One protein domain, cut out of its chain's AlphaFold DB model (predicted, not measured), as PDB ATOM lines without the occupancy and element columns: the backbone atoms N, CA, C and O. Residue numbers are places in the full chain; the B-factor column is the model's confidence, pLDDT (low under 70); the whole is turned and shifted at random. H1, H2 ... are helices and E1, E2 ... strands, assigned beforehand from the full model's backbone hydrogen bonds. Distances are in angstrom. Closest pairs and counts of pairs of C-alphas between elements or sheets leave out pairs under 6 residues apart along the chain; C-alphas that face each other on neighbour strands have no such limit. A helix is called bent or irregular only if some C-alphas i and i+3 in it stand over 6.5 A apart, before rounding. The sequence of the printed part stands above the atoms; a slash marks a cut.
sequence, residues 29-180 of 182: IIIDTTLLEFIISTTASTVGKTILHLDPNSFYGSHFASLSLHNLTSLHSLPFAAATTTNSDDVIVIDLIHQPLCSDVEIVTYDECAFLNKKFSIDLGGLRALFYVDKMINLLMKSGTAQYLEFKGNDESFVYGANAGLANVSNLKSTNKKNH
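What this domain is: This is residues 29 to 180 of the 182 residues of the protein "Rab proteins geranylgeranyltransferase component A" of Glycine soja (UniProt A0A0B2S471). The model is a drawn-out, loosely strung set of small parts with no single core: a small two-strand sheet, E1 and E2, with helix H1 over it, a slender hairpin of E3 and E4 reaching toward one end of the long axis, and a second hairpin, E5 and E6, at the other end, where H6 sticks out with its residues 173 to 176. H2 and H3 lie off to one side of the long axis, the short helices H4 and H5 lie between the H1 unit and the E5 and E6 hairpin, and long links string the parts together. The printed part has 152 residues with six named helices and six named strands, in the order E1, H1, E2, H2, E3, E4, H3, H4, H5, E5, E6, H6; E1 and E2 are parallel, and the other two pairs are antiparallel. The class is mixed, helices and strands, with 70 residues, under half, in named elements. The whole is only just loose, close to extended, with a radius of gyration of the C-alphas of 22.2 A, and it is elongated, spanning 78 by 48 by 33 A.

Where its parts are: E1 is residues 29 to 31, with C-alpha 29 at (-19.085, 1.616, 65.732). H1, residues 35 to 46, is 16.2 A long, and E2 is residues 51 to 54. H2, residues 69 to 77, is 14.7 A long and neither bent nor irregular, but only just: C-alphas 73 and 76 are 6.1 A apart. E3, residues 85 to 88, and E4, residues 91 to 94, are 9.7 A and 9.5 A long. H3, residues 111 to 116, is irregular, with C-alphas 112 and 115 7.2 A apart. H4 is residues 135 to 142, with C-alpha 135 at (-22.164, 22.764, 51.810), and H5 is residues 145 to 148. E5 is residues 158 to 161, E6 residues 165 to 168, and H6, residues 169 to 176, is 11.2 A long and ends with C-alpha 176 at (-40.653, 40.189, 33.924).

How they stand to each other: E1, H1 and E2 form a strand-helix-strand unit, two parallel neighbour strands with a helix between them in the chain, and its crossover is right-handed. E1 and E2 stand at 20 degrees, with N 30 and O 52 2.9 A apart, within hydrogen-bond range. The closest C-alphas of H1 and E2 are those of Ser 45 and Ile 51, 6.8 A apart. H2 and H3 are close but not clearly touching, with the C-alphas of Leu 69 and Leu 116 the closest at 7.9 A. E3 and E4 form an antiparallel hairpin at 171 degrees, with N 91 and O 88 3.0 A apart, within hydrogen-bond range. Residues 66 to 67 make a short antiparallel pairing with residues 122 to 123. H4 and H5 are close but not clearly touching, with the C-alphas of Leu 140 and Ala 146 the closest at 5.1 A; H1 and H4 are apart. E5 and E6 form an antiparallel hairpin at 146 degrees, with N 159 and O 167 2.9 A apart, within hydrogen-bond range. The closest C-alphas of E5 and H6 are those of Phe 158 and Val 169, 5.5 A apart. In H1 and H4 every O i to N i+4 pair is within hydrogen-bond range; H6 has 2 of 4, H2 has 0 of 5 with 3 of 6 O i to N i+3 pairs, H3 has 0 of 2 with 1 of 3, and H5 is too short for an O i to N i+4 pair.

The domain as a whole: The two C-alphas farthest apart are those of Asp 89 and Lys 178, at 78.6 A. Residues 87 to 92 and 173 to 180 stand free; the body without them spans 62 by 45 by 34 A. The printed part has no cut. The links E2 to H2, E4 to H3 and H3 to H4 are long. The mean pLDDT of the printed part is 77.7, and it is under 70 in residues 76 to 89, residue 91, residues 95 to 118 and residues 171 to 180.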
ATOM      1  N   ILE A  29     -18.223   2.581  66.416       90.62
ATOM      2  CA  ILE A  29     -19.085   1.616  65.732       90.62
ATOM      3  C   ILE A  29     -20.283   2.398  65.200       90.62
ATOM      4  O   ILE A  29     -20.923   3.124  65.959       90.62
ATOM      5  N   ILE A  30     -20.550   2.276  63.906       90.19
ATOM      6  CA  ILE A  30     -21.654   2.937  63.210       90.19
ATOM      7  C   ILE A  30     -22.514   1.854  62.577       90.19
ATOM      8  O   ILE A  30     -21.987   0.946  61.932       90.19
ATOM      9  N   ILE A  31     -23.821   1.963  62.781       88.94
ATOM     10  CA  ILE A  31     -24.834   1.110  62.167       88.94
ATOM     11  C   ILE A  31     -25.579   1.957  61.132       88.94
ATOM     12  O   ILE A  31     -25.810   3.133  61.391       88.94
ATOM     13  N   ASP A  32     -25.934   1.342  60.007       87.94
ATOM     14  CA  ASP A  32     -26.466   1.935  58.777       87.94
ATOM     15  C   ASP A  32     -25.442   2.702  57.941       87.94
ATOM     16  O   ASP A  32     -24.476   3.284  58.431       87.94
ATOM     17  N   THR A  33     -25.667   2.718  56.631       91.44
ATOM     18  CA  THR A  33     -24.798   3.375  55.644       91.44
ATOM     19  C   THR A  33     -25.480   4.537  54.938       91.44
ATOM     20  O   THR A  33     -25.182   4.837  53.777       91.44
ATOM     21  N   THR A  34     -26.401   5.224  55.615       89.81
ATOM     22  CA  THR A  34     -26.956   6.448  55.040       89.81
ATOM     23  C   THR A  34     -25.889   7.540  54.957       89.81
ATOM     24  O   THR A  34     -24.783   7.426  55.495       89.81
ATOM     25  N   LEU A  35     -26.189   8.600  54.205       87.25
ATOM     26  CA  LEU A  35     -25.224   9.654  53.915       87.25
ATOM     27  C   LEU A  35     -24.650  10.286  55.193       87.25
ATOM     28  O   LEU A  35     -23.467  10.616  55.229       87.25
ATOM     29  N   LEU A  36     -25.464  10.440  56.240       89.06
ATOM     30  CA  LEU A  36     -25.013  11.013  57.509       89.06
ATOM     31  C   LEU A  36     -24.014  10.098  58.218       89.06
ATOM     32  O   LEU A  36     -22.921  10.544  58.568       89.06
ATOM     33  N   GLU A  37     -24.347   8.821  58.374       91.94
ATOM     34  CA  GLU A  37     -23.490   7.802  58.983       91.94
ATOM     35  C   GLU A  37     -22.182   7.663  58.208       91.94
ATOM     36  O   GLU A  37     -21.107   7.589  58.803       91.94
ATOM     37  N   PHE A  38     -22.245   7.720  56.878       91.00
ATOM     38  CA  PHE A  38     -21.064   7.734  56.022       91.00
ATOM     39  C   PHE A  38     -20.190   8.975  56.242       91.00
ATOM     40  O   PHE A  38     -18.968   8.853  56.353       91.00
ATOM     41  N   ILE A  39     -20.774  10.170  56.356       91.25
ATOM     42  CA  ILE A  39     -20.016  11.394  56.658       91.25
ATOM     43  C   ILE A  39     -19.356  11.292  58.040       91.25
ATOM     44  O   ILE A  39     -18.184  11.635  58.193       91.25
ATOM     45  N   ILE A  40     -20.054  10.778  59.050       91.81
ATOM     46  CA  ILE A  40     -19.490  10.577  60.395       91.81
ATOM     47  C   ILE A  40     -18.352   9.545  60.355       91.81
ATOM     48  O   ILE A  40     -17.279   9.784  60.906       91.81
ATOM     49  N   SER A  41     -18.555   8.429  59.656       91.19
ATOM     50  CA  SER A  41     -17.559   7.371  59.466       91.19
ATOM     51  C   SER A  41     -16.296   7.915  58.795       91.19
ATOM     52  O   SER A  41     -15.191   7.834  59.332       91.19
ATOM     53  N   THR A  42     -16.449   8.580  57.654       88.88
ATOM     54  CA  THR A  42     -15.316   9.153  56.918       88.88
ATOM     55  C   THR A  42     -14.593  10.222  57.729       88.88
ATOM     56  O   THR A  42     -13.370  10.174  57.835       88.88
ATOM     57  N   THR A  43     -15.311  11.139  58.381       89.81
ATOM     58  CA  THR A  43     -14.686  12.177  59.218       89.81
ATOM     59  C   THR A  43     -13.925  11.585  60.404       89.81
ATOM     60  O   THR A  43     -12.761  11.934  60.610       89.81
ATOM     61  N   ALA A  44     -14.496  10.627  61.135       90.75
ATOM     62  CA  ALA A  44     -13.792   9.934  62.210       90.75
ATOM     63  C   ALA A  44     -12.551   9.172  61.693       90.75
ATOM     64  O   ALA A  44     -11.507   9.167  62.350       90.75
ATOM     65  N   SER A  45     -12.622   8.599  60.488       90.62
ATOM     66  CA  SER A  45     -11.497   7.891  59.871       90.62
ATOM     67  C   SER A  45     -10.378   8.862  59.494       90.62
ATOM     68  O   SER A  45      -9.211   8.600  59.781       90.62
ATOM     69  N   THR A  46     -10.725  10.036  58.955       89.56
ATOM     70  CA  THR A  46      -9.744  11.075  58.589       89.56
ATOM     71  C   THR A  46      -8.970  11.623  59.787       89.56
ATOM     72  O   THR A  46      -7.822  12.030  59.627       89.56
ATOM     73  N   VAL A  47      -9.545  11.584  60.994       93.69
ATOM     74  CA  VAL A  47      -8.848  11.953  62.242       93.69
ATOM     75  C   VAL A  47      -8.139  10.764  62.914       93.69
ATOM     76  O   VAL A  47      -7.710  10.864  64.063       93.69
ATOM     77  N   GLY A  48      -8.004   9.633  62.210       91.88
ATOM     78  CA  GLY A  48      -7.211   8.475  62.627       91.88
ATOM     79  C   GLY A  48      -7.915   7.495  63.567       91.88
ATOM     80  O   GLY A  48      -7.241   6.702  64.223       91.88
ATOM     81  N   LYS A  49      -9.250   7.536  63.680       91.25
ATOM     82  CA  LYS A  49     -10.009   6.569  64.493       91.25
ATOM     83  C   LYS A  49     -10.208   5.255  63.743       91.25
ATOM     84  O   LYS A  49     -10.462   5.253  62.540       91.25
ATOM     85  N   THR A  50     -10.149   4.135  64.464       92.25
ATOM     86  CA  THR A  50     -10.556   2.827  63.932       92.25
ATOM     87  C   THR A  50     -12.077   2.700  63.980       92.25
ATOM     88  O   THR A  50     -12.686   2.956  65.022       92.25
ATOM     89  N   ILE A  51     -12.697   2.315  62.862       92.56
ATOM     90  CA  ILE A  51     -14.157   2.325  62.708       92.56
ATOM     91  C   ILE A  51     -14.657   0.966  62.246       92.56
ATOM     92  O   ILE A  51     -14.077   0.364  61.344       92.56
ATOM     93  N   LEU A  52     -15.758   0.525  62.846       91.69
ATOM     94  CA  LEU A  52     -16.591  -0.556  62.343       91.69
ATOM     95  C   LEU A  52     -17.887   0.041  61.811       91.69
ATOM     96  O   LEU A  52     -18.706   0.523  62.589       91.69
ATOM     97  N   HIS A  53     -18.057   0.031  60.494       91.88
ATOM     98  CA  HIS A  53     -19.250   0.548  59.835       91.88
ATOM     99  C   HIS A  53     -20.055  -0.633  59.294       91.88
ATOM    100  O   HIS A  53     -19.555  -1.382  58.457       91.88
ATOM    101  N   LEU A  54     -21.256  -0.838  59.827       90.62
ATOM    102  CA  LEU A  54     -22.131  -1.968  59.520       90.62
ATOM    103  C   LEU A  54     -23.438  -1.468  58.916       90.62
ATOM    104  O   LEU A  54     -23.903  -0.392  59.271       90.62
ATOM    105  N   ASP A  55     -24.060  -2.284  58.074       87.00
ATOM    106  CA  ASP A  55     -25.433  -2.080  57.617       87.00
ATOM    107  C   ASP A  55     -26.217  -3.384  57.820       87.00
ATOM    108  O   ASP A  55     -25.698  -4.449  57.467       87.00
ATOM    109  N   PRO A  56     -27.423  -3.345  58.407       80.94
ATOM    110  CA  PRO A  56     -28.300  -4.510  58.462       80.94
ATOM    111  C   PRO A  56     -28.879  -4.882  57.088       80.94
ATOM    112  O   PRO A  56     -29.270  -6.031  56.877       80.94
ATOM    113  N   ASN A  57     -28.943  -3.936  56.151       80.56
ATOM    114  CA  ASN A  57     -29.451  -4.154  54.806       80.56
ATOM    115  C   ASN A  57     -28.376  -4.773  53.905       80.56
ATOM    116  O   ASN A  57     -27.177  -4.540  54.043       80.56
ATOM    117  N   SER A  58     -28.817  -5.528  52.898       84.69
ATOM    118  CA  SER A  58     -27.940  -6.072  51.851       84.69
ATOM    119  C   SER A  58     -27.501  -5.025  50.813       84.69
ATOM    120  O   SER A  58     -26.809  -5.355  49.848       84.69
ATOM    121  N   PHE A  59     -27.908  -3.767  50.992       86.31
ATOM    122  CA  PHE A  59     -27.665  -2.644  50.094       86.31
ATOM    123  C   PHE A  59     -27.305  -1.383  50.889       86.31
ATOM    124  O   PHE A  59     -27.692  -1.235  52.043       86.31
ATOM    125  N   TYR A  60     -26.585  -0.457  50.250       88.94
ATOM    126  CA  TYR A  60     -26.170   0.800  50.876       88.94
ATOM    127  C   TYR A  60     -27.283   1.849  50.889       88.94
ATOM    128  O   TYR A  60     -28.065   1.948  49.943       88.94
ATOM    129  N   GLY A  61     -27.280   2.702  51.912       87.94
ATOM    130  CA  GLY A  61     -28.088   3.918  51.971       87.94
ATOM    131  C   GLY A  61     -29.440   3.773  52.666       87.94
ATOM    132  O   GLY A  61     -30.070   4.800  52.912       87.94
ATOM    133  N   SER A  62     -29.876   2.557  53.026       85.88
ATOM    134  CA  SER A  62     -31.166   2.309  53.695       85.88
ATOM    135  C   SER A  62     -32.317   3.039  52.966       85.88
ATOM    136  O   SER A  62     -32.522   2.841  51.770       85.88
ATOM    137  N   HIS A  63     -33.027   3.947  53.637       82.38
ATOM    138  CA  HIS A  63     -34.091   4.785  53.077       82.38
ATOM    139  C   HIS A  63     -33.660   5.764  51.973       82.38
ATOM    140  O   HIS A  63     -34.504   6.271  51.239       82.38
ATOM    141  N   PHE A  64     -32.360   6.019  51.830       87.50
ATOM    142  CA  PHE A  64     -31.773   6.829  50.760       87.50
ATOM    143  C   PHE A  64     -31.161   5.987  49.629       87.50
ATOM    144  O   PHE A  64     -30.479   6.532  48.758       87.50
ATOM    145  N   ALA A  65     -31.362   4.667  49.638       88.88
ATOM    146  CA  ALA A  65     -30.823   3.783  48.617       88.88
ATOM    147  C   ALA A  65     -31.442   4.047  47.239       88.88
ATOM    148  O   ALA A  65     -32.603   4.439  47.109       88.88
ATOM    149  N   SER A  66     -30.666   3.770  46.192       89.75
ATOM    150  CA  SER A  66     -31.177   3.668  44.825       89.75
ATOM    151  C   SER A  66     -31.101   2.214  44.371       89.75
ATOM    152  O   SER A  66     -30.014   1.645  44.264       89.75
ATOM    153  N   LEU A  67     -32.256   1.590  44.144       87.75
ATOM    154  CA  LEU A  67     -32.367   0.152  43.901       87.75
ATOM    155  C   LEU A  67     -32.790  -0.154  42.468       87.75
ATOM    156  O   LEU A  67     -33.534   0.593  41.838       87.75
ATOM    157  N   SER A  68     -32.320  -1.285  41.944       86.38
ATOM    158  CA  SER A  68     -32.870  -1.839  40.709       86.38
ATOM    159  C   SER A  68     -34.291  -2.353  40.935       86.38
ATOM    160  O   SER A  68     -34.676  -2.664  42.064       86.38
ATOM    161  N   LEU A  69     -35.052  -2.522  39.853       81.50
ATOM    162  CA  LEU A  69     -36.413  -3.063  39.929       81.50
ATOM    163  C   LEU A  69     -36.453  -4.445  40.608       81.50
ATOM    164  O   LEU A  69     -37.323  -4.704  41.433       81.50
ATOM    165  N   HIS A  70     -35.462  -5.297  40.332       79.69
ATOM    166  CA  HIS A  70     -35.309  -6.591  41.001       79.69
ATOM    167  C   HIS A  70     -35.065  -6.457  42.511       79.69
ATOM    168  O   HIS A  70     -35.572  -7.247  43.292       79.69
ATOM    169  N   ASN A  71     -34.273  -5.476  42.948       81.19
ATOM    170  CA  ASN A  71     -33.975  -5.322  44.371       81.19
ATOM    171  C   ASN A  71     -35.142  -4.685  45.135       81.19
ATOM    172  O   ASN A  71     -35.295  -4.953  46.324       81.19
ATOM    173  N   LEU A  72     -36.006  -3.913  44.469       79.38
ATOM    174  CA  LEU A  72     -37.227  -3.397  45.091       79.38
ATOM    175  C   LEU A  72     -38.168  -4.511  45.556       79.38
ATOM    176  O   LEU A  72     -38.715  -4.411  46.650       79.38
ATOM    177  N   THR A  73     -38.314  -5.598  44.792       73.31
ATOM    178  CA  THR A  73     -39.189  -6.717  45.193       73.31
ATOM    179  C   THR A  73     -38.695  -7.425  46.456       73.31
ATOM    180  O   THR A  73     -39.493  -8.010  47.186       73.31
ATOM    181  N   SER A  74     -37.402  -7.316  46.773       71.81
ATOM    182  CA  SER A  74     -36.826  -7.857  48.008       71.81
ATOM    183  C   SER A  74     -37.098  -7.007  49.256       71.81
ATOM    184  O   SER A  74     -36.905  -7.492  50.366       71.81
ATOM    185  N   LEU A  75     -37.598  -5.771  49.113       70.94
ATOM    186  CA  LEU A  75     -37.975  -4.931  50.260       70.94
ATOM    187  C   LEU A  75     -39.220  -5.451  50.995       70.94
ATOM    188  O   LEU A  75     -39.365  -5.215  52.190       70.94
ATOM    189  N   HIS A  76     -40.100  -6.180  50.302       60.84
ATOM    190  CA  HIS A  76     -41.358  -6.684  50.869       60.84
ATOM    191  C   HIS A  76     -41.159  -7.810  51.888       60.84
ATOM    192  O   HIS A  76     -42.072  -8.117  52.651       60.84
ATOM    193  N   SER A  77     -40.002  -8.474  51.877       55.50
ATOM    194  CA  SER A  77     -39.766  -9.681  52.668       55.50
ATOM    195  C   SER A  77     -39.039  -9.428  53.988       55.50
ATOM    196  O   SER A  77     -38.703 -10.401  54.664       55.50
ATOM    197  N   LEU A  78     -38.794  -8.170  54.384       57.28
ATOM    198  CA  LEU A  78     -38.113  -7.881  55.647       57.28
ATOM    199  C   LEU A  78     -39.004  -8.245  56.851       57.28
ATOM    200  O   LEU A  78     -40.054  -7.628  57.050       57.28
ATOM    201  N   PRO A  79     -38.603  -9.227  57.679       51.62
ATOM    202  CA  PRO A  79     -39.370  -9.607  58.851       51.62
ATOM    203  C   PRO A  79     -39.289  -8.515  59.922       51.62
ATOM    204  O   PRO A  79     -38.212  -8.030  60.269       51.62
ATOM    205  N   PHE A  80     -40.444  -8.158  60.481       52.03
ATOM    206  CA  PHE A  80     -40.542  -7.317  61.669       52.03
ATOM    207  C   PHE A  80     -40.089  -8.120  62.897       52.03
ATOM    208  O   PHE A  80     -40.734  -9.103  63.264       52.03
ATOM    209  N   ALA A  81     -38.993  -7.714  63.537       55.16
ATOM    210  CA  ALA A  81     -38.558  -8.292  64.806       55.16
ATOM    211  C   ALA A  81     -38.976  -7.379  65.969       55.16
ATOM    212  O   ALA A  81     -38.647  -6.195  65.987       55.16
ATOM    213  N   ALA A  82     -39.704  -7.921  66.946       53.81
ATOM    214  CA  ALA A  82     -39.996  -7.217  68.192       53.81
ATOM    215  C   ALA A  82     -38.752  -7.224  69.098       53.81
ATOM    216  O   ALA A  82     -38.117  -8.267  69.234       53.81
ATOM    217  N   ALA A  83     -38.408  -6.094  69.729       56.56
ATOM    218  CA  ALA A  83     -37.319  -6.072  70.708       56.56
ATOM    219  C   ALA A  83     -37.669  -6.890  71.946       56.56
ATOM    220  O   ALA A  83     -38.758  -6.754  72.511       56.56
ATOM    221  N   THR A  84     -36.675  -7.620  72.441       55.19
ATOM    222  CA  THR A  84     -36.689  -8.215  73.772       55.19
ATOM    223  C   THR A  84     -35.552  -7.618  74.584       55.19
ATOM    224  O   THR A  84     -34.407  -7.572  74.154       55.19
ATOM    225  N   THR A  85     -35.845  -7.146  75.791       56.84
ATOM    226  CA  THR A  85     -34.800  -6.734  76.734       56.84
ATOM    227  C   THR A  85     -34.594  -7.881  77.705       56.84
ATOM    228  O   THR A  85     -35.508  -8.230  78.450       56.84
ATOM    229  N   THR A  86     -33.416  -8.500  77.682       58.00
ATOM    230  CA  THR A  86     -33.046  -9.513  78.676       58.00
ATOM    231  C   THR A  86     -32.000  -8.921  79.604       58.00
ATOM    232  O   THR A  86     -30.942  -8.467  79.174       58.00
ATOM    233  N   ASN A  87     -32.334  -8.875  80.892       54.34
ATOM    234  CA  ASN A  87     -31.431  -8.393  81.925       54.34
ATOM    235  C   ASN A  87     -30.651  -9.591  82.472       54.34
ATOM    236  O   ASN A  87     -31.246 -10.517  83.020       54.34
ATOM    237  N   SER A  88     -29.332  -9.570  82.303       61.38
ATOM    238  CA  SER A  88     -28.391 -10.418  83.036       61.38
ATOM    239  C   SER A  88     -27.622  -9.520  84.004       61.38
ATOM    240  O   SER A  88     -27.341  -8.374  83.658       61.38
ATOM    241  N   ASP A  89     -27.304 -10.018  85.202       63.69
ATOM    242  CA  ASP A  89     -26.872  -9.219  86.363       63.69
ATOM    243  C   ASP A  89     -25.656  -8.292  86.128       63.69
ATOM    244  O   ASP A  89     -25.490  -7.325  86.868       63.69
ATOM    245  N   ASP A  90     -24.875  -8.505  85.059       70.50
ATOM    246  CA  ASP A  90     -23.720  -7.671  84.691       70.50
ATOM    247  C   ASP A  90     -23.805  -7.018  83.291       70.50
ATOM    248  O   ASP A  90     -22.938  -6.216  82.928       70.50
ATOM    249  N   VAL A  91     -24.813  -7.344  82.467       64.31
ATOM    250  CA  VAL A  91     -24.908  -6.885  81.065       64.31
ATOM    251  C   VAL A  91     -26.357  -6.607  80.668       64.31
ATOM    252  O   VAL A  91     -27.214  -7.491  80.703       64.31
ATOM    253  N   ILE A  92     -26.605  -5.383  80.198       71.75
ATOM    254  CA  ILE A  92     -27.868  -5.007  79.559       71.75
ATOM    255  C   ILE A  92     -27.754  -5.325  78.070       71.75
ATOM    256  O   ILE A  92     -26.962  -4.708  77.355       71.75
ATOM    257  N   VAL A  93     -28.552  -6.282  77.605       71.19
ATOM    258  CA  VAL A  93     -28.700  -6.564  76.177       71.19
ATOM    259  C   VAL A  93     -29.819  -5.692  75.618       71.19
ATOM    260  O   VAL A  93     -30.970  -5.804  76.038       71.19
ATOM    261  N   ILE A  94     -29.467  -4.822  74.670       70.31
ATOM    262  CA  ILE A  94     -30.416  -3.987  73.932       70.31
ATOM    263  C   ILE A  94     -30.488  -4.522  72.504       70.31
ATOM    264  O   ILE A  94     -29.530  -4.382  71.745       70.31
ATOM    265  N   ASP A  95     -31.625  -5.115  72.145       69.69
ATOM    266  CA  ASP A  95     -31.913  -5.488  70.763       69.69
ATOM    267  C   ASP A  95     -32.127  -4.216  69.929       69.69
ATOM    268  O   ASP A  95     -33.013  -3.405  70.219       69.69
ATOM    269  N   LEU A  96     -31.324  -4.031  68.878       67.31
ATOM    270  CA  LEU A  96     -31.581  -2.994  67.881       67.31
ATOM    271  C   LEU A  96     -32.718  -3.470  66.971       67.31
ATOM    272  O   LEU A  96     -32.555  -4.427  66.215       67.31
ATOM    273  N   ILE A  97     -33.865  -2.794  67.033       65.94
ATOM    274  CA  ILE A  97     -34.974  -3.048  66.110       65.94
ATOM    275  C   ILE A  97     -34.728  -2.272  64.824       65.94
ATOM    276  O   ILE A  97     -34.685  -1.042  64.839       65.94
ATOM    277  N   HIS A  98     -34.644  -2.982  63.706       63.97
ATOM    278  CA  HIS A  98     -34.716  -2.361  62.393       63.97
ATOM    279  C   HIS A  98     -36.192  -2.200  62.008       63.97
ATOM    280  O   HIS A  98     -36.914  -3.191  61.869       63.97
ATOM    281  N   GLN A  99     -36.667  -0.960  61.876       62.50
ATOM    282  CA  GLN A  99     -38.008  -0.715  61.349       62.50
ATOM    283  C   GLN A  99     -38.000  -0.935  59.830       62.50
ATOM    284  O   GLN A  99     -37.092  -0.446  59.155       62.50
ATOM    285  N   PRO A 100     -38.979  -1.668  59.271       62.34
ATOM    286  CA  PRO A 100     -39.080  -1.817  57.830       62.34
ATOM    287  C   PRO A 100     -39.285  -0.444  57.188       62.34
ATOM    288  O   PRO A 100     -40.039   0.390  57.689       62.34
ATOM    289  N   LEU A 101     -38.599  -0.228  56.066       63.31
ATOM    290  CA  LEU A 101     -38.566   1.057  55.374       63.31
ATOM    291  C   LEU A 101     -39.950   1.524  54.897       63.31
ATOM    292  O   LEU A 101     -40.214   2.719  54.786       63.31
ATOM    293  N   CYS A 102     -40.828   0.574  54.593       61.44
ATOM    294  CA  CYS A 102     -42.173   0.840  54.130       61.44
ATOM    295  C   CYS A 102     -43.138  -0.141  54.795       61.44
ATOM    296  O   CYS A 102     -42.810  -1.314  54.969       61.44
ATOM    297  N   SER A 103     -44.313   0.349  55.189       66.38
ATOM    298  CA  SER A 103     -45.355  -0.473  55.810       66.38
ATOM    299  C   SER A 103     -46.119  -1.316  54.794       66.38
ATOM    300  O   SER A 103     -46.635  -2.369  55.153       66.38
ATOM    301  N   ASP A 104     -46.217  -0.830  53.555       60.72
ATOM    302  CA  ASP A 104     -46.964  -1.471  52.483       60.72
ATOM    303  C   ASP A 104     -46.372  -1.052  51.135       60.72
ATOM    304  O   ASP A 104     -46.263   0.138  50.833       60.72
ATOM    305  N   VAL A 105     -45.939  -2.028  50.348       65.56
ATOM    306  CA  VAL A 105     -45.425  -1.813  48.996       65.56
ATOM    307  C   VAL A 105     -46.212  -2.755  48.097       65.56
ATOM    308  O   VAL A 105     -46.321  -3.946  48.388       65.56
ATOM    309  N   GLU A 106     -46.722  -2.240  46.983       69.06
ATOM    310  CA  GLU A 106     -47.340  -3.025  45.917       69.06
ATOM    311  C   GLU A 106     -46.497  -2.847  44.649       69.06
ATOM    312  O   GLU A 106     -46.384  -1.742  44.116       69.06
ATOM    313  N   ILE A 107     -45.864  -3.924  44.173       67.75
ATOM    314  CA  ILE A 107     -45.119  -3.909  42.908       67.75
ATOM    315  C   ILE A 107     -45.906  -4.705  41.877       67.75
ATOM    316  O   ILE A 107     -45.916  -5.937  41.883       67.75
ATOM    317  N   VAL A 108     -46.529  -3.986  40.948       69.38
ATOM    318  CA  VAL A 108     -47.149  -4.582  39.765       69.38
ATOM    319  C   VAL A 108     -46.078  -4.720  38.690       69.38
ATOM    320  O   VAL A 108     -45.574  -3.730  38.159       69.38
ATOM    321  N   THR A 109     -45.708  -5.962  38.383       64.38
ATOM    322  CA  THR A 109     -44.689  -6.257  37.368       64.38
ATOM    323  C   THR A 109     -45.382  -6.687  36.082       64.38
ATOM    324  O   THR A 109     -46.138  -7.655  36.085       64.38
ATOM    325  N   TYR A 110     -45.123  -5.983  34.983       69.25
ATOM    326  CA  TYR A 110     -45.546  -6.408  33.649       69.25
ATOM    327  C   TYR A 110     -44.417  -7.222  33.002       69.25
ATOM    328  O   TYR A 110     -43.250  -6.842  33.100       69.25
ATOM    329  N   ASP A 111     -44.763  -8.347  32.368       63.91
ATOM    330  CA  ASP A 111     -43.832  -9.381  31.868       63.91
ATOM    331  C   ASP A 111     -42.738  -8.828  30.921       63.91
ATOM    332  O   ASP A 111     -41.604  -9.302  30.884       63.91
ATOM    333  N   GLU A 112     -43.019  -7.717  30.235       62.72
ATOM    334  CA  GLU A 112     -42.077  -7.035  29.336       62.72
ATOM    335  C   GLU A 112     -40.897  -6.336  30.052       62.72
ATOM    336  O   GLU A 112     -39.902  -5.973  29.419       62.72
ATOM    337  N   CYS A 113     -40.951  -6.163  31.378       58.81
ATOM    338  CA  CYS A 113     -39.951  -5.407  32.141       58.81
ATOM    339  C   CYS A 113     -38.744  -6.236  32.615       58.81
ATOM    340  O   CYS A 113     -37.788  -5.664  33.145       58.81
ATOM    341  N   ALA A 114     -38.723  -7.558  32.409       61.88
ATOM    342  CA  ALA A 114     -37.645  -8.427  32.900       61.88
ATOM    343  C   ALA A 114     -36.247  -8.045  32.357       61.88
ATOM    344  O   ALA A 114     -35.240  -8.149  33.065       61.88
ATOM    345  N   PHE A 115     -36.172  -7.530  31.125       61.50
ATOM    346  CA  PHE A 115     -34.920  -7.093  30.486       61.50
ATOM    347  C   PHE A 115     -34.397  -5.744  31.006       61.50
ATOM    348  O   PHE A 115     -33.243  -5.384  30.771       61.50
ATOM    349  N   LEU A 116     -35.229  -4.984  31.720       63.94
ATOM    350  CA  LEU A 116     -34.932  -3.618  32.152       63.94
ATOM    351  C   LEU A 116     -34.205  -3.558  33.505       63.94
ATOM    352  O   LEU A 116     -33.727  -2.497  33.903       63.94
ATOM    353  N   ASN A 117     -34.039  -4.696  34.181       64.50
ATOM    354  CA  ASN A 117     -33.531  -4.781  35.552       64.50
ATOM    355  C   ASN A 117     -32.159  -4.129  35.791       64.50
ATOM    356  O   ASN A 117     -31.908  -3.649  36.891       64.50
ATOM    357  N   LYS A 118     -31.268  -4.075  34.791       67.25
ATOM    358  CA  LYS A 118     -29.956  -3.404  34.925       67.25
ATOM    359  C   LYS A 118     -29.949  -1.944  34.469       67.25
ATOM    360  O   LYS A 118     -28.937  -1.269  34.624       67.25
ATOM    361  N   LYS A 119     -31.039  -1.474  33.862       78.81
ATOM    362  CA  LYS A 119     -31.114  -0.157  33.222       78.81
ATOM    363  C   LYS A 119     -31.739   0.907  34.122       78.81
ATOM    364  O   LYS A 119     -31.525   2.090  33.880       78.81
ATOM    365  N   PHE A 120     -32.480   0.493  35.147       83.19
ATOM    366  CA  PHE A 120     -33.155   1.398  36.070       83.19
ATOM    367  C   PHE A 120     -32.542   1.342  37.462       83.19
ATOM    368  O   PHE A 120     -32.234   0.272  37.985       83.19
ATOM    369  N   SER A 121     -32.415   2.523  38.055       86.88
ATOM    370  CA  SER A 121     -32.122   2.726  39.465       86.88
ATOM    371  C   SER A 121     -33.189   3.675  40.001       86.88
ATOM    372  O   SER A 121     -33.396   4.751  39.440       86.88
ATOM    373  N   ILE A 122     -33.928   3.227  41.007       87.75
ATOM    374  CA  ILE A 122     -35.076   3.921  41.586       87.75
ATOM    375  C   ILE A 122     -34.655   4.425  42.961       87.75
ATOM    376  O   ILE A 122     -34.288   3.627  43.821       87.75
ATOM    377  N   ASP A 123     -34.694   5.743  43.147       89.44
ATOM    378  CA  ASP A 123     -34.351   6.402  44.408       89.44
ATOM    379  C   ASP A 123     -35.506   6.281  45.409       89.44
ATOM    380  O   ASP A 123     -36.590   6.827  45.190       89.44
ATOM    381  N   LEU A 124     -35.265   5.573  46.514       86.50
ATOM    382  CA  LEU A 124     -36.257   5.353  47.565       86.50
ATOM    383  C   LEU A 124     -36.566   6.617  48.365       86.50
ATOM    384  O   LEU A 124     -37.700   6.816  48.788       86.50
ATOM    385  N   GLY A 125     -35.582   7.498  48.541       82.38
ATOM    386  CA  GLY A 125     -35.771   8.736  49.295       82.38
ATOM    387  C   GLY A 125     -36.398   9.860  48.458       82.38
ATOM    388  O   GLY A 125     -36.405  11.013  48.891       82.38
ATOM    389  N   GLY A 126     -36.851   9.556  47.235       82.38
ATOM    390  CA  GLY A 126     -37.442  10.509  46.297       82.38
ATOM    391  C   GLY A 126     -36.433  11.436  45.613       82.38
ATOM    392  O   GLY A 126     -35.244  11.428  45.912       82.38
ATOM    393  N   LEU A 127     -36.918  12.262  44.679       76.06
ATOM    394  CA  LEU A 127     -36.077  13.154  43.876       76.06
ATOM    395  C   LEU A 127     -35.335  14.173  44.754       76.06
ATOM    396  O   LEU A 127     -35.948  15.062  45.350       76.06
ATOM    397  N   ARG A 128     -34.003  14.097  44.764       83.38
ATOM    398  CA  ARG A 128     -33.127  15.065  45.431       83.38
ATOM    399  C   ARG A 128     -32.257  15.761  44.396       83.38
ATOM    400  O   ARG A 128     -31.577  15.116  43.604       83.38
ATOM    401  N   ALA A 129     -32.272  17.087  44.411       86.12
ATOM    402  CA  ALA A 129     -31.372  17.899  43.609       86.12
ATOM    403  C   ALA A 129     -30.275  18.461  44.507       86.12
ATOM    404  O   ALA A 129     -30.542  18.930  45.614       86.12
ATOM    405  N   LEU A 130     -29.041  18.424  44.018       87.25
ATOM    406  CA  LEU A 130     -27.916  19.030  44.704       87.25
ATOM    407  C   LEU A 130     -27.725  20.451  44.175       87.25
ATOM    408  O   LEU A 130     -27.521  20.661  42.979       87.25
ATOM    409  N   PHE A 131     -27.808  21.438  45.062       86.81
ATOM    410  CA  PHE A 131     -27.585  22.824  44.673       86.81
ATOM    411  C   PHE A 131     -26.094  23.070  44.435       86.81
ATOM    412  O   PHE A 131     -25.249  22.633  45.209       86.81
ATOM    413  N   TYR A 132     -25.770  23.809  43.372       82.81
ATOM    414  CA  TYR A 132     -24.381  24.128  43.022       82.81
ATOM    415  C   TYR A 132     -23.642  24.854  44.160       82.81
ATOM    416  O   TYR A 132     -22.480  24.573  44.440       82.81
ATOM    417  N   VAL A 133     -24.337  25.761  44.853       86.06
ATOM    418  CA  VAL A 133     -23.804  26.497  46.007       86.06
ATOM    419  C   VAL A 133     -24.317  25.860  47.298       86.06
ATOM    420  O   VAL A 133     -25.120  26.447  48.019       86.06
ATOM    421  N   ASP A 134     -23.865  24.638  47.573       89.81
ATOM    422  CA  ASP A 134     -24.241  23.884  48.772       89.81
ATOM    423  C   ASP A 134     -23.012  23.465  49.597       89.81
ATOM    424  O   ASP A 134     -21.904  23.266  49.082       89.81
ATOM    425  N   LYS A 135     -23.190  23.315  50.913       90.31
ATOM    426  CA  LYS A 135     -22.164  22.764  51.810       90.31
ATOM    427  C   LYS A 135     -21.794  21.334  51.421       90.31
ATOM    428  O   LYS A 135     -20.629  20.973  51.544       90.31
ATOM    429  N   MET A 136     -22.748  20.553  50.925       88.44
ATOM    430  CA  MET A 136     -22.530  19.183  50.479       88.44
ATOM    431  C   MET A 136     -21.635  19.122  49.236       88.44
ATOM    432  O   MET A 136     -20.689  18.340  49.219       88.44
ATOM    433  N   ILE A 137     -21.837  19.999  48.242       90.00
ATOM    434  CA  ILE A 137     -20.909  20.126  47.100       90.00
ATOM    435  C   ILE A 137     -19.501  20.450  47.596       90.00
ATOM    436  O   ILE A 137     -18.537  19.789  47.219       90.00
ATOM    437  N   ASN A 138     -19.375  21.433  48.490       90.44
ATOM    438  CA  ASN A 138     -18.078  21.795  49.057       90.44
ATOM    439  C   ASN A 138     -17.418  20.623  49.796       90.44
ATOM    440  O   ASN A 138     -16.203  20.453  49.701       90.44
ATOM    441  N   LEU A 139     -18.199  19.823  50.527       89.38
ATOM    442  CA  LEU A 139     -17.715  18.636  51.225       89.38
ATOM    443  C   LEU A 139     -17.200  17.588  50.233       89.38
ATOM    444  O   LEU A 139     -16.062  17.161  50.379       89.38
ATOM    445  N   LEU A 140     -17.983  17.252  49.201       89.94
ATOM    446  CA  LEU A 140     -17.613  16.283  48.160       89.94
ATOM    447  C   LEU A 140     -16.327  16.670  47.423       89.94
ATOM    448  O   LEU A 140     -15.498  15.808  47.128       89.94
ATOM    449  N   MET A 141     -16.150  17.964  47.139       90.19
ATOM    450  CA  MET A 141     -14.935  18.479  46.507       90.19
ATOM    451  C   MET A 141     -13.729  18.384  47.447       90.19
ATOM    452  O   MET A 141     -12.655  17.963  47.029       90.19
ATOM    453  N   LYS A 142     -13.895  18.748  48.725       89.94
ATOM    454  CA  LYS A 142     -12.806  18.734  49.717       89.94
ATOM    455  C   LYS A 142     -12.397  17.329  50.152       89.94
ATOM    456  O   LYS A 142     -11.229  17.123  50.461       89.94
ATOM    457  N   SER A 143     -13.329  16.380  50.191       86.62
ATOM    458  CA  SER A 143     -13.057  14.985  50.555       86.62
ATOM    459  C   SER A 143     -12.476  14.163  49.401       86.62
ATOM    460  O   SER A 143     -12.095  13.015  49.608       86.62
ATOM    461  N   GLY A 144     -12.450  14.710  48.180       87.56
ATOM    462  CA  GLY A 144     -12.106  13.970  46.965       87.56
ATOM    463  C   GLY A 144     -13.199  12.994  46.511       87.56
ATOM    464  O   GLY A 144     -13.030  12.325  45.499       87.56
ATOM    465  N   THR A 145     -14.341  12.919  47.205       86.56
ATOM    466  CA  THR A 145     -15.433  11.985  46.877       86.56
ATOM    467  C   THR A 145     -16.102  12.320  45.544       86.56
ATOM    468  O   THR A 145     -16.640  11.429  44.891       86.56
ATOM    469  N   ALA A 146     -16.011  13.575  45.091       88.06
ATOM    470  CA  ALA A 146     -16.510  13.994  43.782       88.06
ATOM    471  C   ALA A 146     -15.933  13.171  42.611       88.06
ATOM    472  O   ALA A 146     -16.586  13.067  41.583       88.06
ATOM    473  N   GLN A 147     -14.765  12.533  42.762       90.38
ATOM    474  CA  GLN A 147     -14.173  11.686  41.715       90.38
ATOM    475  C   GLN A 147     -14.939  10.379  41.449       90.38
ATOM    476  O   GLN A 147     -14.686   9.715  40.448       90.38
ATOM    477  N   TYR A 148     -15.850   9.993  42.346       90.31
ATOM    478  CA  TYR A 148     -16.676   8.787  42.221       90.31
ATOM    479  C   TYR A 148     -18.097   9.085  41.734       90.31
ATOM    480  O   TYR A 148     -18.923   8.178  41.669       90.31
ATOM    481  N   LEU A 149     -18.402  10.351  41.444       90.56
ATOM    482  CA  LEU A 149     -19.740  10.819  41.111       90.56
ATOM    483  C   LEU A 149     -19.701  11.642  39.827       90.56
ATOM    484  O   LEU A 149     -18.789  12.432  39.602       90.56
ATOM    485  N   GLU A 150     -20.740  11.497  39.015       91.12
ATOM    486  CA  GLU A 150     -20.998  12.368  37.874       91.12
ATOM    487  C   GLU A 150     -22.337  13.075  38.090       91.12
ATOM    488  O   GLU A 150     -23.301  12.474  38.569       91.12
ATOM    489  N   PHE A 151     -22.394  14.364  37.755       89.62
ATOM    490  CA  PHE A 151     -23.589  15.182  37.923       89.62
ATOM    491  C   PHE A 151     -24.110  15.634  36.568       89.62
ATOM    492  O   PHE A 151     -23.367  16.174  35.750       89.62
ATOM    493  N   LYS A 152     -25.419  15.486  36.371       89.88
ATOM    494  CA  LYS A 152     -26.136  16.094  35.256       89.88
ATOM    495  C   LYS A 152     -26.894  17.318  35.758       89.88
ATOM    496  O   LYS A 152     -27.598  17.241  36.762       89.88
ATOM    497  N   GLY A 153     -26.730  18.447  35.072       86.75
ATOM    498  CA  GLY A 153     -27.513  19.649  35.349       86.75
ATOM    499  C   GLY A 153     -28.986  19.457  34.988       86.75
ATOM    500  O   GLY A 153     -29.317  18.682  34.092       86.75
ATOM    501  N   ASN A 154     -29.869  20.181  35.676       84.81
ATOM    502  CA  ASN A 154     -31.280  20.221  35.305       84.81
ATOM    503  C   ASN A 154     -31.469  21.187  34.131       84.81
ATOM    504  O   ASN A 154     -31.151  22.371  34.254       84.81
ATOM    505  N   ASP A 155     -32.022  20.684  33.029       84.75
ATOM    506  CA  ASP A 155     -32.262  21.475  31.817       84.75
ATOM    507  C   ASP A 155     -33.472  22.411  31.973       84.75
ATOM    508  O   ASP A 155     -33.484  23.535  31.467       84.75
ATOM    509  N   GLU A 156     -34.486  21.972  32.721       86.75
ATOM    510  CA  GLU A 156     -35.737  22.703  32.892       86.75
ATOM    511  C   GLU A 156     -36.236  22.654  34.339       86.75
ATOM    512  O   GLU A 156     -36.038  21.685  35.072       86.75
ATOM    513  N   SER A 157     -36.906  23.726  34.755       87.56
ATOM    514  CA  SER A 157     -37.574  23.831  36.049       87.56
ATOM    515  C   SER A 157     -38.949  24.431  35.819       87.56
ATOM    516  O   SER A 157     -39.068  25.455  35.148       87.56
ATOM    517  N   PHE A 158     -39.984  23.792  36.354       88.31
ATOM    518  CA  PHE A 158     -41.370  24.190  36.150       88.31
ATOM    519  C   PHE A 158     -42.020  24.584  37.470       88.31
ATOM    520  O   PHE A 158     -41.755  23.989  38.512       88.31
ATOM    521  N   VAL A 159     -42.903  25.573  37.408       90.56
ATOM    522  CA  VAL A 159     -43.795  25.960  38.502       90.56
ATOM    523  C   VAL A 159     -45.224  25.784  38.021       90.56
ATOM    524  O   VAL A 159     -45.561  26.164  36.900       90.56
ATOM    525  N   TYR A 160     -46.062  25.203  38.873       90.31
ATOM    526  CA  TYR A 160     -47.487  25.085  38.609       90.31
ATOM    527  C   TYR A 160     -48.227  26.321  39.127       90.31
ATOM    528  O   TYR A 160     -48.139  26.656  40.308       90.31
ATOM    529  N   GLY A 161     -48.969  26.993  38.247       87.94
ATOM    530  CA  GLY A 161     -49.884  28.074  38.603       87.94
ATOM    531  C   GLY A 161     -51.331  27.653  38.371       87.94
ATOM    532  O   GLY A 161     -51.661  27.181  37.287       87.94
ATOM    533  N   ALA A 162     -52.209  27.893  39.350       83.25
ATOM    534  CA  ALA A 162     -53.617  27.476  39.307       83.25
ATOM    535  C   ALA A 162     -54.368  27.894  38.023       83.25
ATOM    536  O   ALA A 162     -55.228  27.158  37.555       83.25
ATOM    537  N   ASN A 163     -53.998  29.036  37.427       79.94
ATOM    538  CA  ASN A 163     -54.635  29.572  36.218       79.94
ATOM    539  C   ASN A 163     -53.784  29.408  34.944       79.94
ATOM    540  O   ASN A 163     -54.268  29.686  33.852       79.94
ATOM    541  N   ALA A 164     -52.514  29.017  35.077       76.56
ATOM    542  CA  ALA A 164     -51.528  29.033  33.990       76.56
ATOM    543  C   ALA A 164     -50.937  27.647  33.673       76.56
ATOM    544  O   ALA A 164     -50.183  27.514  32.713       76.56
ATOM    545  N   GLY A 165     -51.269  26.616  34.459       86.62
ATOM    546  CA  GLY A 165     -50.698  25.279  34.314       86.62
ATOM    547  C   GLY A 165     -49.211  25.231  34.684       86.62
ATOM    548  O   GLY A 165     -48.738  26.019  35.505       86.62
ATOM    549  N   LEU A 166     -48.474  24.281  34.098       87.88
ATOM    550  CA  LEU A 166     -47.021  24.161  34.257       87.88
ATOM    551  C   LEU A 166     -46.306  25.203  33.389       87.88
ATOM    552  O   LEU A 166     -46.373  25.153  32.163       87.88
ATOM    553  N   ALA A 167     -45.577  26.116  34.023       86.44
ATOM    554  CA  ALA A 167     -44.785  27.140  33.353       86.44
ATOM    555  C   ALA A 167     -43.294  26.969  33.670       86.44
ATOM    556  O   ALA A 167     -42.916  26.802  34.829       86.44
ATOM    557  N   ASN A 168     -42.435  27.040  32.649       85.31
ATOM    558  CA  ASN A 168     -40.985  26.977  32.842       85.31
ATOM    559  C   ASN A 168     -40.479  28.268  33.525       85.31
ATOM    560  O   ASN A 168     -40.725  29.382  33.053       85.31
ATOM    561  N   VAL A 169     -39.743  28.119  34.626       81.25
ATOM    562  CA  VAL A 169     -39.192  29.200  35.461       81.25
ATOM    563  C   VAL A 169     -38.244  30.108  34.675       81.25
ATOM    564  O   VAL A 169     -38.193  31.319  34.907       81.25
ATOM    565  N   SER A 170     -37.524  29.562  33.700       70.25
ATOM    566  CA  SER A 170     -36.629  30.323  32.823       70.25
ATOM    567  C   SER A 170     -37.397  31.331  31.957       70.25
ATOM    568  O   SER A 170     -36.925  32.449  31.739       70.25
ATOM    569  N   ASN A 171     -38.621  30.988  31.544       58.38
ATOM    570  CA  ASN A 171     -39.485  31.840  30.717       58.38
ATOM    571  C   ASN A 171     -40.185  32.955  31.520       58.38
ATOM    572  O   ASN A 171     -40.567  33.980  30.954       58.38
ATOM    573  N   LEU A 172     -40.302  32.809  32.843       57.25
ATOM    574  CA  LEU A 172     -40.816  33.857  33.739       57.25
ATOM    575  C   LEU A 172     -39.827  35.027  33.894       57.25
ATOM    576  O   LEU A 172     -40.221  36.188  34.020       57.25
ATOM    577  N   LYS A 173     -38.517  34.751  33.832       54.25
ATOM    578  CA  LYS A 173     -37.480  35.795  33.910       54.25
ATOM    579  C   LYS A 173     -37.450  36.688  32.666       54.25
ATOM    580  O   LYS A 173     -37.173  37.880  32.785       54.25
ATOM    581  N   SER A 174     -37.745  36.146  31.484       53.69
ATOM    582  CA  SER A 174     -37.770  36.922  30.235       53.69
ATOM    583  C   SER A 174     -39.022  37.798  30.104       53.69
ATOM    584  O   SER A 174     -38.951  38.879  29.523       53.69
ATOM    585  N   THR A 175     -40.147  37.380  30.691       50.53
ATOM    586  CA  THR A 175     -41.399  38.152  30.732       50.53
ATOM    587  C   THR A 175     -41.340  39.301  31.739       50.53
ATOM    588  O   THR A 175     -41.666  40.428  31.376       50.53
ATOM    589  N   ASN A 176     -40.804  39.095  32.948       51.19
ATOM    590  CA  ASN A 176     -40.653  40.189  33.924       51.19
ATOM    591  C   ASN A 176     -39.668  41.283  33.479       51.19
ATOM    592  O   ASN A 176     -39.844  42.450  33.823       51.19
ATOM    593  N   LYS A 177     -38.669  40.948  32.655       49.44
ATOM    594  CA  LYS A 177     -37.734  41.940  32.102       49.44
ATOM    595  C   LYS A 177     -38.382  42.875  31.068       49.44
ATOM    596  O   LYS A 177     -37.869  43.965  30.847       49.44
ATOM    597  N   LYS A 178     -39.503  42.477  30.450       50.00
ATOM    598  CA  LYS A 178     -40.267  43.328  29.519       50.00
ATOM    599  C   LYS A 178     -41.180  44.329  30.234       50.00
ATOM    600  O   LYS A 178     -41.472  45.370  29.664       50.00
ATOM    601  N   ASN A 179     -41.568  44.054  31.480       48.66
ATOM    602  CA  ASN A 179     -42.529  44.873  32.230       48.66
ATOM    603  C   ASN A 179     -41.882  46.001  33.056       48.66
ATOM    604  O   ASN A 179     -42.596  46.811  33.629       48.66
ATOM    605  N   HIS A 180     -40.547  46.062  33.118       46.59
ATOM    606  CA  HIS A 180     -39.798  47.124  33.808       46.59
ATOM    607  C   HIS A 180     -39.215  48.192  32.863       46.59
ATOM    608  O   HIS A 180     -38.465  49.051  33.312       46.59
TER     609      HIS A 180